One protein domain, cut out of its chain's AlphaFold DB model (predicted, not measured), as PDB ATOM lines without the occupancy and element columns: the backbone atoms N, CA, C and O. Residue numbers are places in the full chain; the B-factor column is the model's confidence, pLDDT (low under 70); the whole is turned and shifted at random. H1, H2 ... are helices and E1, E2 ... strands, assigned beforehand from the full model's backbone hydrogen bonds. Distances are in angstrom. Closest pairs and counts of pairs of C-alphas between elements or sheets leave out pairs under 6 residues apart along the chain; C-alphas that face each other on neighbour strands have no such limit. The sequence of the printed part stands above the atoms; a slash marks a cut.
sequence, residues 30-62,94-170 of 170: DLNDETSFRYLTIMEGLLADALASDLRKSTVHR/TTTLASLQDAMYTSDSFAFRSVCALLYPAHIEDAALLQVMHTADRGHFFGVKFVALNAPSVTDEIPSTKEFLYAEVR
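Overview. This is residues 30 to 62 and 94 to 170 of the 170 residues of an uncharacterized protein of Aphanomyces astaci (UniProt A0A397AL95). A twisted slab of three long strands has H4 packed over E1 on one face, while the long helix H1 crosses it near one end, where E2 begins and E3 ends. Residues 48 to 62, of which 48 to 52 belong to H1 and 57 to 62 to H2, stick out as an arm, and short H3 sits next to H4. The printed part has 110 residues with four named helices and three named strands, in the order H1 H2 H3 H4 E1 E2 E3; the sheet order is E1 - E2 - E3, antiparallel throughout, and the class is mixed, helices and strands. The whole is loose, with a radius of gyration of the C-alphas of 16.5 A and spans of 47 by 42 by 30 A.

Along the chain. E1 is residues 124 to 134, 27.6 A from first to last C-alpha, beginning at C-alpha 124 (147.391, 193.026, 212.360). E2 is residues 141 to 150, 27.9 A, and E3 is residues 161 to 169, 25.7 A, ending at C-alpha 169 (160.489, 185.929, 195.658). H4 is residues 109 to 119, 15.1 A. H1 is residues 33 to 52, 28.3 A, beginning at C-alpha 33 (152.564, 179.304, 184.938). H3 is residues 97 to 104, 10.5 A, and H2 is residues 57 to 62, 8.9 A.

Arrangement. The strands form a meander, each the antiparallel neighbour of the one before, with hairpins E1 and E2, and E2 and E3. N 130 and O 144 are 2.8 A apart between E1 and E2, and N 145 and O 166 are 2.8 A apart between E2 and E3, both within hydrogen-bond range. There are three layers, helices on both faces of the sheet: H1 on one, H4 on the other. H4 is over E1 at a height over the sheet of 7.4 A, only just slantwise to the strands, at 33 degrees to E1 on the local plane; their closest C-alphas are those of Ser 109 and Leu 129, 4.7 A. H1 runs across the strands, at 82 degrees to E3 on the local plane; the closest C-alphas of H1 and E3 are those of Met 43 and Val 169, 7.2 A. H3 and H4 only just touch, with 3 pairs of C-alphas within 8 A, the closest being those of Ala 103 and Val 115, 6.3 A. H2 is not on the sheet and is apart from H1. Every O i to N i+4 pair is within hydrogen-bond range in H1, H3 and H4, but 1 of 2 in H2.

Size, cuts and confidence. The C-alphas of Asp 137 and Glu 157, the two farthest apart, are 49.2 A apart. Residues 63 to 93 are not printed, and C-alphas 62 and 94 are 27.9 A apart across this cut. Of the links that are printed whole, none is long. The mean pLDDT of the printed part is 82.7; residues 134 to 141, 152 to 157 and 159 are under 70.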
ATOM      1  N   ASP A  30     144.667 183.124 191.377       81.62
ATOM      2  CA  ASP A  30     144.913 181.941 190.556       81.62
ATOM      3  C   ASP A  30     145.930 182.324 189.479       81.62
ATOM      4  O   ASP A  30     145.588 182.748 188.371       81.62
ATOM      5  N   LEU A  31     147.206 182.330 189.870       81.56
ATOM      6  CA  LEU A  31     148.299 182.604 188.950       81.56
ATOM      7  C   LEU A  31     148.657 181.317 188.210       81.56
ATOM      8  O   LEU A  31     149.105 180.349 188.818       81.56
ATOM      9  N   ASN A  32     148.497 181.329 186.887       84.69
ATOM     10  CA  ASN A  32     148.996 180.262 186.025       84.69
ATOM     11  C   ASN A  32     150.514 180.388 185.787       84.69
ATOM     12  O   ASN A  32     151.127 181.410 186.121       84.69
ATOM     13  N   ASP A  33     151.116 179.363 185.183       81.50
ATOM     14  CA  ASP A  33     152.564 179.304 184.938       81.50
ATOM     15  C   ASP A  33     153.078 180.510 184.134       81.50
ATOM     16  O   ASP A  33     154.093 181.109 184.488       81.50
ATOM     17  N   GLU A  34     152.349 180.927 183.095       83.75
ATOM     18  CA  GLU A  34     152.724 182.061 182.239       83.75
ATOM     19  C   GLU A  34     152.728 183.393 183.008       83.75
ATOM     20  O   GLU A  34     153.693 184.163 182.965       83.75
ATOM     21  N   THR A  35     151.653 183.667 183.749       83.25
ATOM     22  CA  THR A  35     151.506 184.896 184.539       83.25
ATOM     23  C   THR A  35     152.558 184.959 185.636       83.25
ATOM     24  O   THR A  35     153.131 186.017 185.898       83.25
ATOM     25  N   SER A  36     152.844 183.820 186.247       80.25
ATOM     26  CA  SER A  36     153.847 183.719 187.291       80.25
ATOM     27  C   SER A  36     155.262 183.881 186.762       80.25
ATOM     28  O   SER A  36     156.048 184.599 187.371       80.25
ATOM     29  N   PHE A  37     155.582 183.300 185.602       82.00
ATOM     30  CA  PHE A  37     156.865 183.518 184.933       82.00
ATOM     31  C   PHE A  37     157.085 185.005 184.625       82.00
ATOM     32  O   PHE A  37     158.160 185.556 184.878       82.00
ATOM     33  N   ARG A  38     156.037 185.691 184.151       85.19
ATOM     34  CA  ARG A  38     156.072 187.142 183.930       85.19
ATOM     35  C   ARG A  38     156.328 187.914 185.226       85.19
ATOM     36  O   ARG A  38     157.172 188.805 185.230       85.19
ATOM     37  N   TYR A  39     155.635 187.590 186.320       85.25
ATOM     38  CA  TYR A  39     155.865 188.255 187.609       85.25
ATOM     39  C   TYR A  39     157.255 187.982 188.175       85.25
ATOM     40  O   TYR A  39     157.887 188.908 188.676       85.25
ATOM     41  N   LEU A  40     157.754 186.753 188.044       84.31
ATOM     42  CA  LEU A  40     159.106 186.395 188.453       84.31
ATOM     43  C   LEU A  40     160.145 187.227 187.694       84.31
ATOM     44  O   LEU A  40     160.994 187.846 188.323       84.31
ATOM     45  N   THR A  41     159.999 187.357 186.373       84.62
ATOM     46  CA  THR A  41     160.882 188.200 185.545       84.62
ATOM     47  C   THR A  41     160.865 189.667 185.997       84.62
ATOM     48  O   THR A  41     161.910 190.308 186.097       84.62
ATOM     49  N   ILE A  42     159.680 190.214 186.298       88.00
ATOM     50  CA  ILE A  42     159.547 191.592 186.798       88.00
ATOM     51  C   ILE A  42     160.271 191.750 188.140       88.00
ATOM     52  O   ILE A  42     161.007 192.716 188.329       88.00
ATOM     53  N   MET A  43     160.079 190.815 189.071       86.06
ATOM     54  CA  MET A  43     160.705 190.884 190.391       86.06
ATOM     55  C   MET A  43     162.218 190.682 190.344       86.06
ATOM     56  O   MET A  43     162.920 191.358 191.086       86.06
ATOM     57  N   GLU A  44     162.731 189.821 189.461       85.25
ATOM     58  CA  GLU A  44     164.172 189.695 189.211       85.25
ATOM     59  C   GLU A  44     164.763 191.034 188.737       85.25
ATOM     60  O   GLU A  44     165.818 191.446 189.219       85.25
ATOM     61  N   GLY A  45     164.051 191.760 187.865       87.00
ATOM     62  CA  GLY A  45     164.421 193.120 187.461       87.00
ATOM     63  C   GLY A  45     164.427 194.107 188.634       87.00
ATOM     64  O   GLY A  45     165.414 194.809 188.843       87.00
ATOM     65  N   LEU A  46     163.372 194.108 189.456       86.88
ATOM     66  CA  LEU A  46     163.294 194.957 190.652       86.88
ATOM     67  C   LEU A  46     164.404 194.645 191.667       86.88
ATOM     68  O   LEU A  46     164.936 195.559 192.299       86.88
ATOM     69  N   LEU A  47     164.765 193.370 191.827       85.06
ATOM     70  CA  LEU A  47     165.862 192.944 192.691       85.06
ATOM     71  C   LEU A  47     167.210 193.418 192.142       85.06
ATOM     72  O   LEU A  47     168.027 193.928 192.907       85.06
ATOM     73  N   ALA A  48     167.439 193.291 190.833       86.88
ATOM     74  CA  ALA A  48     168.650 193.794 190.191       86.88
ATOM     75  C   ALA A  48     168.797 195.313 190.379       86.88
ATOM     76  O   ALA A  48     169.869 195.778 190.769       86.88
ATOM     77  N   ASP A  49     167.712 196.071 190.203       87.00
ATOM     78  CA  ASP A  49     167.683 197.518 190.442       87.00
ATOM     79  C   ASP A  49     167.965 197.860 191.915       87.00
ATOM     80  O   ASP A  49     168.728 198.784 192.217       87.00
ATOM     81  N   ALA A  50     167.395 197.100 192.855       83.94
ATOM     82  CA  ALA A  50     167.630 197.284 194.286       83.94
ATOM     83  C   ALA A  50     169.085 196.977 194.681       83.94
ATOM     84  O   ALA A  50     169.663 197.703 195.488       83.94
ATOM     85  N   LEU A  51     169.699 195.946 194.094       84.62
ATOM     86  CA  LEU A  51     171.105 195.598 194.320       84.62
ATOM     87  C   LEU A  51     172.069 196.607 193.684       84.62
ATOM     88  O   LEU A  51     173.136 196.870 194.238       84.62
ATOM     89  N   ALA A  52     171.698 197.179 192.538       85.81
ATOM     90  CA  ALA A  52     172.454 198.243 191.884       85.81
ATOM     91  C   ALA A  52     172.313 199.597 192.601       85.81
ATOM     92  O   ALA A  52     173.140 200.492 192.411       85.81
ATOM     93  N   SER A  53     171.275 199.761 193.426       81.44
ATOM     94  CA  SER A  53     171.044 200.985 194.187       81.44
ATOM     95  C   SER A  53     172.114 201.160 195.270       81.44
ATOM     96  O   SER A  53     172.299 200.304 196.132       81.44
ATOM     97  N   ASP A  54     172.800 202.308 195.274       79.62
ATOM     98  CA  ASP A  54     173.808 202.639 196.292       79.62
ATOM     99  C   ASP A  54     173.151 203.050 197.624       79.62
ATOM    100  O   ASP A  54     173.174 204.209 198.038       79.62
ATOM    101  N   LEU A  55     172.540 202.085 198.316       83.94
ATOM    102  CA  LEU A  55     171.862 202.268 199.607       83.94
ATOM    103  C   LEU A  55     172.833 202.246 200.802       83.94
ATOM    104  O   LEU A  55     172.483 201.850 201.914       83.94
ATOM    105  N   ARG A  56     174.079 202.686 200.600       87.75
ATOM    106  CA  ARG A  56     175.037 202.872 201.697       87.75
ATOM    107  C   ARG A  56     174.568 204.005 202.600       87.75
ATOM    108  O   ARG A  56     174.096 205.034 202.120       87.75
ATOM    109  N   LYS A  57     174.789 203.867 203.911       82.50
ATOM    110  CA  LYS A  57     174.381 204.868 204.913       82.50
ATOM    111  C   LYS A  57     174.830 206.291 204.542       82.50
ATOM    112  O   LYS A  57     174.032 207.218 204.603       82.50
ATOM    113  N   SER A  58     176.068 206.466 204.073       86.88
ATOM    114  CA  SER A  58     176.608 207.772 203.657       86.88
ATOM    115  C   SER A  58     175.966 208.364 202.396       86.88
ATOM    116  O   SER A  58     175.989 209.583 202.219       86.88
ATOM    117  N   THR A  59     175.431 207.531 201.506       87.69
ATOM    118  CA  THR A  59     174.698 207.966 200.312       87.69
ATOM    119  C   THR A  59     173.263 208.319 200.691       87.69
ATOM    120  O   THR A  59     172.782 209.391 200.338       87.69
ATOM    121  N   VAL A  60     172.617 207.489 201.514       90.38
ATOM    122  CA  VAL A  60     171.251 207.731 202.001       90.38
ATOM    123  C   VAL A  60     171.160 209.029 202.804       90.38
ATOM    124  O   VAL A  60     170.319 209.860 202.483       90.38
ATOM    125  N   HIS A  61     172.089 209.293 203.732       88.38
ATOM    126  CA  HIS A  61     172.128 210.558 204.487       88.38
ATOM    127  C   HIS A  61     172.225 211.822 203.615       88.38
ATOM    128  O   HIS A  61     171.923 212.909 204.094       88.38
ATOM    129  N   ARG A  62     172.690 211.716 202.362       88.31
ATOM    130  CA  ARG A  62     172.793 212.863 201.444       88.31
ATOM    131  C   ARG A  62     171.523 213.109 200.636       88.31
ATOM    132  O   ARG A  62     171.379 214.190 200.074       88.31
ATOM    133  N   THR A  94     169.782 191.322 216.848       87.12
ATOM    134  CA  THR A  94     170.467 190.259 217.600       87.12
ATOM    135  C   THR A  94     170.141 188.856 217.065       87.12
ATOM    136  O   THR A  94     170.158 187.885 217.815       87.12
ATOM    137  N   THR A  95     169.800 188.742 215.780       86.81
ATOM    138  CA  THR A  95     169.377 187.495 215.124       86.81
ATOM    139  C   THR A  95     170.304 187.145 213.959       86.81
ATOM    140  O   THR A  95     171.164 187.941 213.579       86.81
ATOM    141  N   THR A  96     170.140 185.959 213.375       89.19
ATOM    142  CA  THR A  96     170.921 185.536 212.204       89.19
ATOM    143  C   THR A  96     170.226 185.910 210.897       89.19
ATOM    144  O   THR A  96     169.000 186.016 210.838       89.19
ATOM    145  N   LEU A  97     171.004 186.051 209.818       86.38
ATOM    146  CA  LEU A  97     170.448 186.244 208.477       86.38
ATOM    147  C   LEU A  97     169.514 185.090 208.080       86.38
ATOM    148  O   LEU A  97     168.457 185.346 207.515       86.38
ATOM    149  N   ALA A  98     169.866 183.848 208.425       87.00
ATOM    150  CA  ALA A  98     169.033 182.679 208.151       87.00
ATOM    151  C   ALA A  98     167.671 182.783 208.854       87.00
ATOM    152  O   ALA A  98     166.640 182.608 208.221       87.00
ATOM    153  N   SER A  99     167.651 183.181 210.128       86.19
ATOM    154  CA  SER A  99     166.401 183.377 210.872       86.19
ATOM    155  C   SER A  99     165.534 184.499 210.291       86.19
ATOM    156  O   SER A  99     164.312 184.385 210.294       86.19
ATOM    157  N   LEU A 100     166.144 185.576 209.776       84.62
ATOM    158  CA  LEU A 100     165.407 186.621 209.056       84.62
ATOM    159  C   LEU A 100     164.823 186.085 207.750       84.62
ATOM    160  O   LEU A 100     163.670 186.366 207.444       84.62
ATOM    161  N   GLN A 101     165.598 185.308 206.994       85.56
ATOM    162  CA  GLN A 101     165.127 184.679 205.763       85.56
ATOM    163  C   GLN A 101     163.969 183.716 206.039       85.56
ATOM    164  O   GLN A 101     162.955 183.797 205.357       85.56
ATOM    165  N   ASP A 102     164.063 182.869 207.062       83.50
ATOM    166  CA  ASP A 102     162.996 181.929 207.420       83.50
ATOM    167  C   ASP A 102     161.713 182.652 207.857       83.50
ATOM    168  O   ASP A 102     160.612 182.242 207.492       83.50
ATOM    169  N   ALA A 103     161.843 183.765 208.590       82.69
ATOM    170  CA  ALA A 103     160.703 184.595 208.970       82.69
ATOM    171  C   ALA A 103     160.087 185.341 207.771       82.69
ATOM    172  O   ALA A 103     158.870 185.498 207.705       82.69
ATOM    173  N   MET A 104     160.897 185.808 206.818       78.81
ATOM    174  CA  MET A 104     160.396 186.512 205.631       78.81
ATOM    175  C   MET A 104     159.759 185.553 204.618       78.81
ATOM    176  O   MET A 104     158.700 185.866 204.082       78.81
ATOM    177  N   TYR A 105     160.340 184.369 204.409       81.69
ATOM    178  CA  TYR A 105     159.963 183.414 203.358       81.69
ATOM    179  C   TYR A 105     159.188 182.201 203.888       81.69
ATOM    180  O   TYR A 105     159.456 181.055 203.523       81.69
ATOM    181  N   THR A 106     158.226 182.440 204.779       83.12
ATOM    182  CA  THR A 106     157.349 181.393 205.324       83.12
ATOM    183  C   THR A 106     156.528 180.715 204.225       83.12
ATOM    184  O   THR A 106     155.849 181.393 203.452       83.12
ATOM    185  N   SER A 107     156.512 179.381 204.215       81.81
ATOM    186  CA  SER A 107     155.831 178.573 203.195       81.81
ATOM    187  C   SER A 107     154.387 178.190 203.523       81.81
ATOM    188  O   SER A 107     153.749 177.496 202.734       81.81
ATOM    189  N   ASP A 108     153.860 178.608 204.673       86.06
ATOM    190  CA  ASP A 108     152.485 178.331 205.080       86.06
ATOM    191  C   ASP A 108     151.829 179.536 205.769       86.06
ATOM    192  O   ASP A 108     152.487 180.421 206.323       86.06
ATOM    193  N   SER A 109     150.496 179.562 205.731       88.38
ATOM    194  CA  SER A 109     149.697 180.667 206.267       88.38
ATOM    195  C   SER A 109     149.796 180.823 207.784       88.38
ATOM    196  O   SER A 109     149.656 181.940 208.278       88.38
ATOM    197  N   PHE A 110     150.017 179.743 208.540       90.12
ATOM    198  CA  PHE A 110     150.090 179.821 209.999       90.12
ATOM    199  C   PHE A 110     151.400 180.476 210.444       90.12
ATOM    200  O   PHE A 110     151.380 181.411 211.253       90.12
ATOM    201  N   ALA A 111     152.525 180.040 209.876       88.88
ATOM    202  CA  ALA A 111     153.826 180.654 210.100       88.88
ATOM    203  C   ALA A 111     153.819 182.120 209.652       88.88
ATOM    204  O   ALA A 111     154.207 182.996 210.425       88.88
ATOM    205  N   PHE A 112     153.281 182.405 208.460       90.69
ATOM    206  CA  PHE A 112     153.187 183.771 207.950       90.69
ATOM    207  C   PHE A 112     152.392 184.689 208.887       90.69
ATOM    208  O   PHE A 112     152.864 185.757 209.276       90.69
ATOM    209  N   ARG A 113     151.207 184.246 209.326       91.44
ATOM    210  CA  ARG A 113     150.369 185.012 210.256       91.44
ATOM    211  C   ARG A 113     151.055 185.239 211.602       91.44
ATOM    212  O   ARG A 113     150.926 186.321 212.170       91.44
ATOM    213  N   SER A 114     151.805 184.252 212.088       91.00
ATOM    214  CA  SER A 114     152.582 184.367 213.327       91.00
ATOM    215  C   SER A 114     153.684 185.422 213.205       91.00
ATOM    216  O   SER A 114     153.842 186.248 214.101       91.00
ATOM    217  N   VAL A 115     154.393 185.463 212.072       90.31
ATOM    218  CA  VAL A 115     155.387 186.510 211.787       90.31
ATOM    219  C   VAL A 115     154.724 187.885 211.700       90.31
ATOM    220  O   VAL A 115     155.187 188.825 212.343       90.31
ATOM    221  N   CYS A 116     153.604 188.019 210.983       90.44
ATOM    222  CA  CYS A 116     152.870 189.286 210.906       90.44
ATOM    223  C   CYS A 116     152.396 189.782 212.278       90.44
ATOM    224  O   CYS A 116     152.435 190.982 212.528       90.44
ATOM    225  N   ALA A 117     152.000 188.883 213.183       89.62
ATOM    226  CA  ALA A 117     151.628 189.250 214.548       89.62
ATOM    227  C   ALA A 117     152.800 189.809 215.366       89.62
ATOM    228  O   ALA A 117     152.589 190.658 216.228       89.62
ATOM    229  N   LEU A 118     154.032 189.389 215.073       87.44
ATOM    230  CA  LEU A 118     155.234 189.955 215.690       87.44
ATOM    231  C   LEU A 118     155.630 191.298 215.064       87.44
ATOM    232  O   LEU A 118     156.080 192.192 215.775       87.44
ATOM    233  N   LEU A 119     155.463 191.447 213.746       86.00
ATOM    234  CA  LEU A 119     155.826 192.669 213.018       86.00
ATOM    235  C   LEU A 119     154.810 193.804 213.209       86.00
ATOM    236  O   LEU A 119     155.190 194.974 213.243       86.00
ATOM    237  N   TYR A 120     153.529 193.466 213.353       87.19
ATOM    238  CA  TYR A 120     152.417 194.415 213.430       87.19
ATOM    239  C   TYR A 120     151.533 194.165 214.668       87.19
ATOM    240  O   TYR A 120     150.315 194.040 214.532       87.19
ATOM    241  N   PRO A 121     152.097 194.110 215.890       83.00
ATOM    242  CA  PRO A 121     151.415 193.573 217.074       83.00
ATOM    243  C   PRO A 121     150.142 194.325 217.481       83.00
ATOM    244  O   PRO A 121     149.260 193.741 218.100       83.00
ATOM    245  N   ALA A 122     150.027 195.606 217.125       84.19
ATOM    246  CA  ALA A 122     148.850 196.434 217.402       84.19
ATOM    247  C   ALA A 122     147.979 196.706 216.162       84.19
ATOM    248  O   ALA A 122     146.966 197.392 216.269       84.19
ATOM    249  N   HIS A 123     148.391 196.219 214.990       87.75
ATOM    250  CA  HIS A 123     147.792 196.601 213.710       87.75
ATOM    251  C   HIS A 123     147.346 195.412 212.868       87.75
ATOM    252  O   HIS A 123     146.597 195.616 211.923       87.75
ATOM    253  N   ILE A 124     147.796 194.188 213.148       91.69
ATOM    254  CA  ILE A 124     147.391 193.026 212.360       91.69
ATOM    255  C   ILE A 124     145.921 192.679 212.620       91.69
ATOM    256  O   ILE A 124     145.517 192.449 213.755       91.69
ATOM    257  N   GLU A 125     145.128 192.603 211.557       92.06
ATOM    258  CA  GLU A 125     143.772 192.040 211.597       92.06
ATOM    259  C   GLU A 125     143.805 190.603 211.067       92.06
ATOM    260  O   GLU A 125     143.318 189.660 211.701       92.06
ATOM    261  N   ASP A 126     144.454 190.404 209.915       92.38
ATOM    262  CA  ASP A 126     144.612 189.082 209.321       92.38
ATOM    263  C   ASP A 126     145.826 188.987 208.394       92.38
ATOM    264  O   ASP A 126     146.311 189.989 207.872       92.38
ATOM    265  N   ALA A 127     146.305 187.767 208.166       92.94
ATOM    266  CA  ALA A 127     147.339 187.481 207.180       92.94
ATOM    267  C   ALA A 127     147.221 186.039 206.681       92.94
ATOM    268  O   ALA A 127     146.931 185.127 207.458       92.94
ATOM    269  N   ALA A 128     147.463 185.836 205.387       93.00
ATOM    270  CA  ALA A 128     147.416 184.523 204.757       93.00
ATOM    271  C   ALA A 128     148.377 184.427 203.568       93.00
ATOM    272  O   ALA A 128     148.594 185.396 202.841       93.00
ATOM    273  N   LEU A 129     148.918 183.229 203.358       89.88
ATOM    274  CA  LEU A 129     149.615 182.854 202.138       89.88
ATOM    275  C   LEU A 129     148.582 182.237 201.187       89.88
ATOM    276  O   LEU A 129     147.963 181.223 201.511       89.88
ATOM    277  N   LEU A 130     148.337 182.893 200.054       89.44
ATOM    278  CA  LEU A 130     147.235 182.552 199.149       89.44
ATOM    279  C   LEU A 130     147.641 181.540 198.080       89.44
ATOM    280  O   LEU A 130     146.848 180.671 197.730       89.44
ATOM    281  N   GLN A 131     148.867 181.639 197.574       86.25
ATOM    282  CA  GLN A 131     149.400 180.719 196.577       86.25
ATOM    283  C   GLN A 131     150.909 180.596 196.760       86.25
ATOM    284  O   GLN A 131     151.583 181.597 196.997       86.25
ATOM    285  N   VAL A 132     151.424 179.375 196.633       81.25
ATOM    286  CA  VAL A 132     152.859 179.083 196.577       81.25
ATOM    287  C   VAL A 132     153.128 178.369 195.274       81.25
ATOM    288  O   VAL A 132     152.421 177.421 194.930       81.25
ATOM    289  N   MET A 133     154.163 178.802 194.569       76.81
ATOM    290  CA  MET A 133     154.685 178.066 193.439       76.81
ATOM    291  C   MET A 133     156.143 177.707 193.658       76.81
ATOM    292  O   MET A 133     156.961 178.538 194.057       76.81
ATOM    293  N   HIS A 134     156.460 176.456 193.354       66.12
ATOM    294  CA  HIS A 134     157.822 175.959 193.344       66.12
ATOM    295  C   HIS A 134     158.311 175.931 191.903       66.12
ATOM    296  O   HIS A 134     157.759 175.216 191.068       66.12
ATOM    297  N   THR A 135     159.352 176.704 191.600       58.72
ATOM    298  CA  THR A 135     160.051 176.548 190.324       58.72
ATOM    299  C   THR A 135     160.976 175.337 190.432       58.72
ATOM    300  O   THR A 135     161.814 175.264 191.332       58.72
ATOM    301  N   ALA A 136     160.797 174.361 189.539       52.03
ATOM    302  CA  ALA A 136     161.491 173.072 189.597       52.03
ATOM    303  C   ALA A 136     163.029 173.192 189.559       52.03
ATOM    304  O   ALA A 136     163.718 172.341 190.112       52.03
ATOM    305  N   ASP A 137     163.562 174.264 188.967       51.22
ATOM    306  CA  ASP A 137     164.992 174.389 188.653       51.22
ATOM    307  C   ASP A 137     165.801 175.276 189.600       51.22
ATOM    308  O   ASP A 137     167.001 175.464 189.400       51.22
ATOM    309  N   ARG A 138     165.172 175.893 190.605       49.31
ATOM    310  CA  ARG A 138     165.755 177.127 191.139       49.31
ATOM    311  C   ARG A 138     165.771 177.261 192.657       49.31
ATOM    312  O   ARG A 138     166.513 178.096 193.157       49.31
ATOM    313  N   GLY A 139     165.011 176.476 193.419       52.59
ATOM    314  CA  GLY A 139     164.898 176.705 194.871       52.59
ATOM    315  C   GLY A 139     164.334 178.093 195.220       52.59
ATOM    316  O   GLY A 139     164.397 178.510 196.374       52.59
ATOM    317  N   HIS A 140     163.788 178.795 194.219       62.28
ATOM    318  CA  HIS A 140     163.181 180.105 194.369       62.28
ATOM    319  C   HIS A 140     161.744 179.897 194.839       62.28
ATOM    320  O   HIS A 140     160.966 179.155 194.228       62.28
ATOM    321  N   PHE A 141     161.419 180.532 195.958       67.88
ATOM    322  CA  PHE A 141     160.067 180.598 196.489       67.88
ATOM    323  C   PHE A 141     159.332 181.699 195.735       67.88
ATOM    324  O   PHE A 141     159.842 182.809 195.692       67.88
ATOM    325  N   PHE A 142     158.164 181.419 195.159       75.50
ATOM    326  CA  PHE A 142     157.249 182.453 194.679       75.50
ATOM    327  C   PHE A 142     155.935 182.325 195.435       75.50
ATOM    328  O   PHE A 142     155.253 181.306 195.317       75.50
ATOM    329  N   GLY A 143     155.592 183.336 196.227       83.19
ATOM    330  CA  GLY A 143     154.391 183.313 197.054       83.19
ATOM    331  C   GLY A 143     153.557 184.568 196.886       83.19
ATOM    332  O   GLY A 143     154.101 185.668 196.836       83.19
ATOM    333  N   VAL A 144     152.236 184.410 196.842       87.62
ATOM    334  CA  VAL A 144     151.296 185.533 196.935       87.62
ATOM    335  C   VAL A 144     150.751 185.602 198.350       87.62
ATOM    336  O   VAL A 144     150.150 184.647 198.843       87.62
ATOM    337  N   LYS A 145     150.955 186.744 199.000       91.50
ATOM    338  CA  LYS A 145     150.613 186.987 200.399       91.50
ATOM    339  C   LYS A 145     149.572 188.082 200.525       91.50
ATOM    340  O   LYS A 145     149.583 189.069 199.791       91.50
ATOM    341  N   PHE A 146     148.689 187.890 201.494       93.44
ATOM    342  CA  PHE A 146     147.661 188.834 201.893       93.44
ATOM    343  C   PHE A 146     147.903 189.285 203.327       93.44
ATOM    344  O   PHE A 146     148.102 188.444 204.205       93.44
ATOM    345  N   VAL A 147     147.831 190.591 203.575       93.00
ATOM    346  CA  VAL A 147     147.888 191.174 204.919       93.00
ATOM    347  C   VAL A 147     146.802 192.233 205.048       93.00
ATOM    348  O   VAL A 147     146.712 193.136 204.221       93.00
ATOM    349  N   ALA A 148     146.004 192.140 206.102       92.69
ATOM    350  CA  ALA A 148     145.021 193.139 206.492       92.69
ATOM    351  C   ALA A 148     145.510 193.858 207.752       92.69
ATOM    352  O   ALA A 148     145.730 193.224 208.786       92.69
ATOM    353  N   LEU A 149     145.686 195.177 207.660       90.88
ATOM    354  CA  LEU A 149     146.171 196.014 208.755       90.88
ATOM    355  C   LEU A 149     145.133 197.061 209.157       90.88
ATOM    356  O   LEU A 149     144.624 197.806 208.320       90.88
ATOM    357  N   ASN A 150     144.894 197.191 210.455       88.25
ATOM    358  CA  ASN A 150     144.253 198.347 211.061       88.25
ATOM    359  C   ASN A 150     145.291 199.467 211.231       88.25
ATOM    360  O   ASN A 150     145.912 199.642 212.284       88.25
ATOM    361  N   ALA A 151     145.535 200.173 210.128       76.56
ATOM    362  CA  ALA A 151     146.520 201.241 210.018       76.56
ATOM    363  C   ALA A 151     145.810 202.572 209.711       76.56
ATOM    364  O   ALA A 151     145.740 202.968 208.537       76.56
ATOM    365  N   PRO A 152     145.263 203.259 210.734       68.50
ATOM    366  CA  PRO A 152     144.617 204.550 210.540       68.50
ATOM    367  C   PRO A 152     145.620 205.552 209.953       68.50
ATOM    368  O   PRO A 152     146.694 205.782 210.509       68.50
ATOM    369  N   SER A 153     145.291 206.121 208.793       67.12
ATOM    370  CA  SER A 153     146.012 207.269 208.239       67.12
ATOM    371  C   SER A 153     145.531 208.543 208.922       67.12
ATOM    372  O   SER A 153     144.368 208.654 209.291       67.12
ATOM    373  N   VAL A 154     146.397 209.554 208.987       65.00
ATOM    374  CA  VAL A 154     146.025 210.920 209.408       65.00
ATOM    375  C   VAL A 154     144.915 211.505 208.518       65.00
ATOM    376  O   VAL A 154     144.207 212.420 208.918       65.00
ATOM    377  N   THR A 155     144.751 210.961 207.310       66.88
ATOM    378  CA  THR A 155     143.705 211.332 206.349       66.88
ATOM    379  C   THR A 155     142.407 210.542 206.497       66.88
ATOM    380  O   THR A 155     141.444 210.859 205.805       66.88
ATOM    381  N   ASP A 156     142.376 209.488 207.313       68.75
ATOM    382  CA  ASP A 156     141.210 208.612 207.397       68.75
ATOM    383  C   ASP A 156     140.191 209.219 208.375       68.75
ATOM    384  O   ASP A 156     140.397 209.214 209.587       68.75
ATOM    385  N   GLU A 157     139.075 209.737 207.853       65.50
ATOM    386  CA  GLU A 157     137.953 210.235 208.673       65.50
ATOM    387  C   GLU A 157     137.281 209.107 209.476       65.50
ATOM    388  O   GLU A 157     136.708 209.339 210.540       65.50
ATOM    389  N   ILE A 158     137.368 207.870 208.970       71.19
ATOM    390  CA  ILE A 158     136.857 206.653 209.599       71.19
ATOM    391  C   ILE A 158     137.987 205.616 209.593       71.19
ATOM    392  O   ILE A 158     138.502 205.305 208.513       71.19
ATOM    393  N   PRO A 159     138.369 205.048 210.755       68.88
ATOM    394  CA  PRO A 159     139.326 203.950 210.809       68.88
ATOM    395  C   PRO A 159     138.875 202.813 209.890       68.88
ATOM    396  O   PRO A 159     137.764 202.299 210.024       68.88
ATOM    397  N   SER A 160     139.729 202.440 208.940       77.00
ATOM    398  CA  SER A 160     139.444 201.373 207.985       77.00
ATOM    399  C   SER A 160     140.605 200.393 207.907       77.00
ATOM    400  O   SER A 160     141.779 200.767 207.978       77.00
ATOM    401  N   THR A 161     140.260 199.115 207.773       86.06
ATOM    402  CA  THR A 161     141.230 198.058 207.506       86.06
ATOM    403  C   THR A 161     141.775 198.232 206.094       86.06
ATOM    404  O   THR A 161     141.015 198.329 205.131       86.06
ATOM    405  N   LYS A 162     143.101 198.259 205.974       88.00
ATOM    406  CA  LYS A 162     143.807 198.300 204.695       88.00
ATOM    407  C   LYS A 162     144.273 196.904 204.344       88.00
ATOM    408  O   LYS A 162     144.976 196.265 205.125       88.00
ATOM    409  N   GLU A 163     143.873 196.450 203.168       90.88
ATOM    410  CA  GLU A 163     144.223 195.140 202.637       90.88
ATOM    411  C   GLU A 163     145.354 195.281 201.622       90.88
ATOM    412  O   GLU A 163     145.301 196.109 200.710       90.88
ATOM    413  N   PHE A 164     146.380 194.456 201.780       90.25
ATOM    414  CA  PHE A 164     147.555 194.427 200.926       90.25
ATOM    415  C   PHE A 164     147.700 193.040 200.323       90.25
ATOM    416  O   PHE A 164     147.667 192.035 201.032       90.25
ATOM    417  N   LEU A 165     147.898 193.008 199.008       90.62
ATOM    418  CA  LEU A 165     148.218 191.811 198.249       90.62
ATOM    419  C   LEU A 165     149.572 192.031 197.585       90.62
ATOM    420  O   LEU A 165     149.743 193.003 196.847       90.62
ATOM    421  N   TYR A 166     150.530 191.150 197.844       87.56
ATOM    422  CA  TYR A 166     151.857 191.257 197.251       87.56
ATOM    423  C   TYR A 166     152.423 189.890 196.897       87.56
ATOM    424  O   TYR A 166     152.050 188.870 197.473       87.56
ATOM    425  N   ALA A 167     153.325 189.894 195.922       85.44
ATOM    426  CA  ALA A 167     154.127 188.740 195.573       85.44
ATOM    427  C   ALA A 167     155.509 188.871 196.215       85.44
ATOM    428  O   ALA A 167     156.056 189.974 196.290       85.44
ATOM    429  N   GLU A 168     156.070 187.756 196.661       84.75
ATOM    430  CA  GLU A 168     157.448 187.694 197.133       84.75
ATOM    431  C   GLU A 168     158.235 186.622 196.386       84.75
ATOM    432  O   GLU A 168     157.676 185.597 195.981       84.75
ATOM    433  N   VAL A 169     159.537 186.874 196.234       80.31
ATOM    434  CA  VAL A 169     160.489 185.929 195.658       80.31
ATOM    435  C   VAL A 169     161.691 185.734 196.582       80.31
ATOM    436  O   VAL A 169     162.185 186.706 197.162       80.31
ATOM    437  N   ARG A 170     162.127 184.481 196.736       72.56
ATOM    438  CA  ARG A 170     163.394 184.106 197.386       72.56
ATOM    439  C   ARG A 170     164.449 183.783 196.346       72.56
ATOM    440  O   ARG A 170     164.082 183.068 195.388       72.56
TER     441      ARG A 170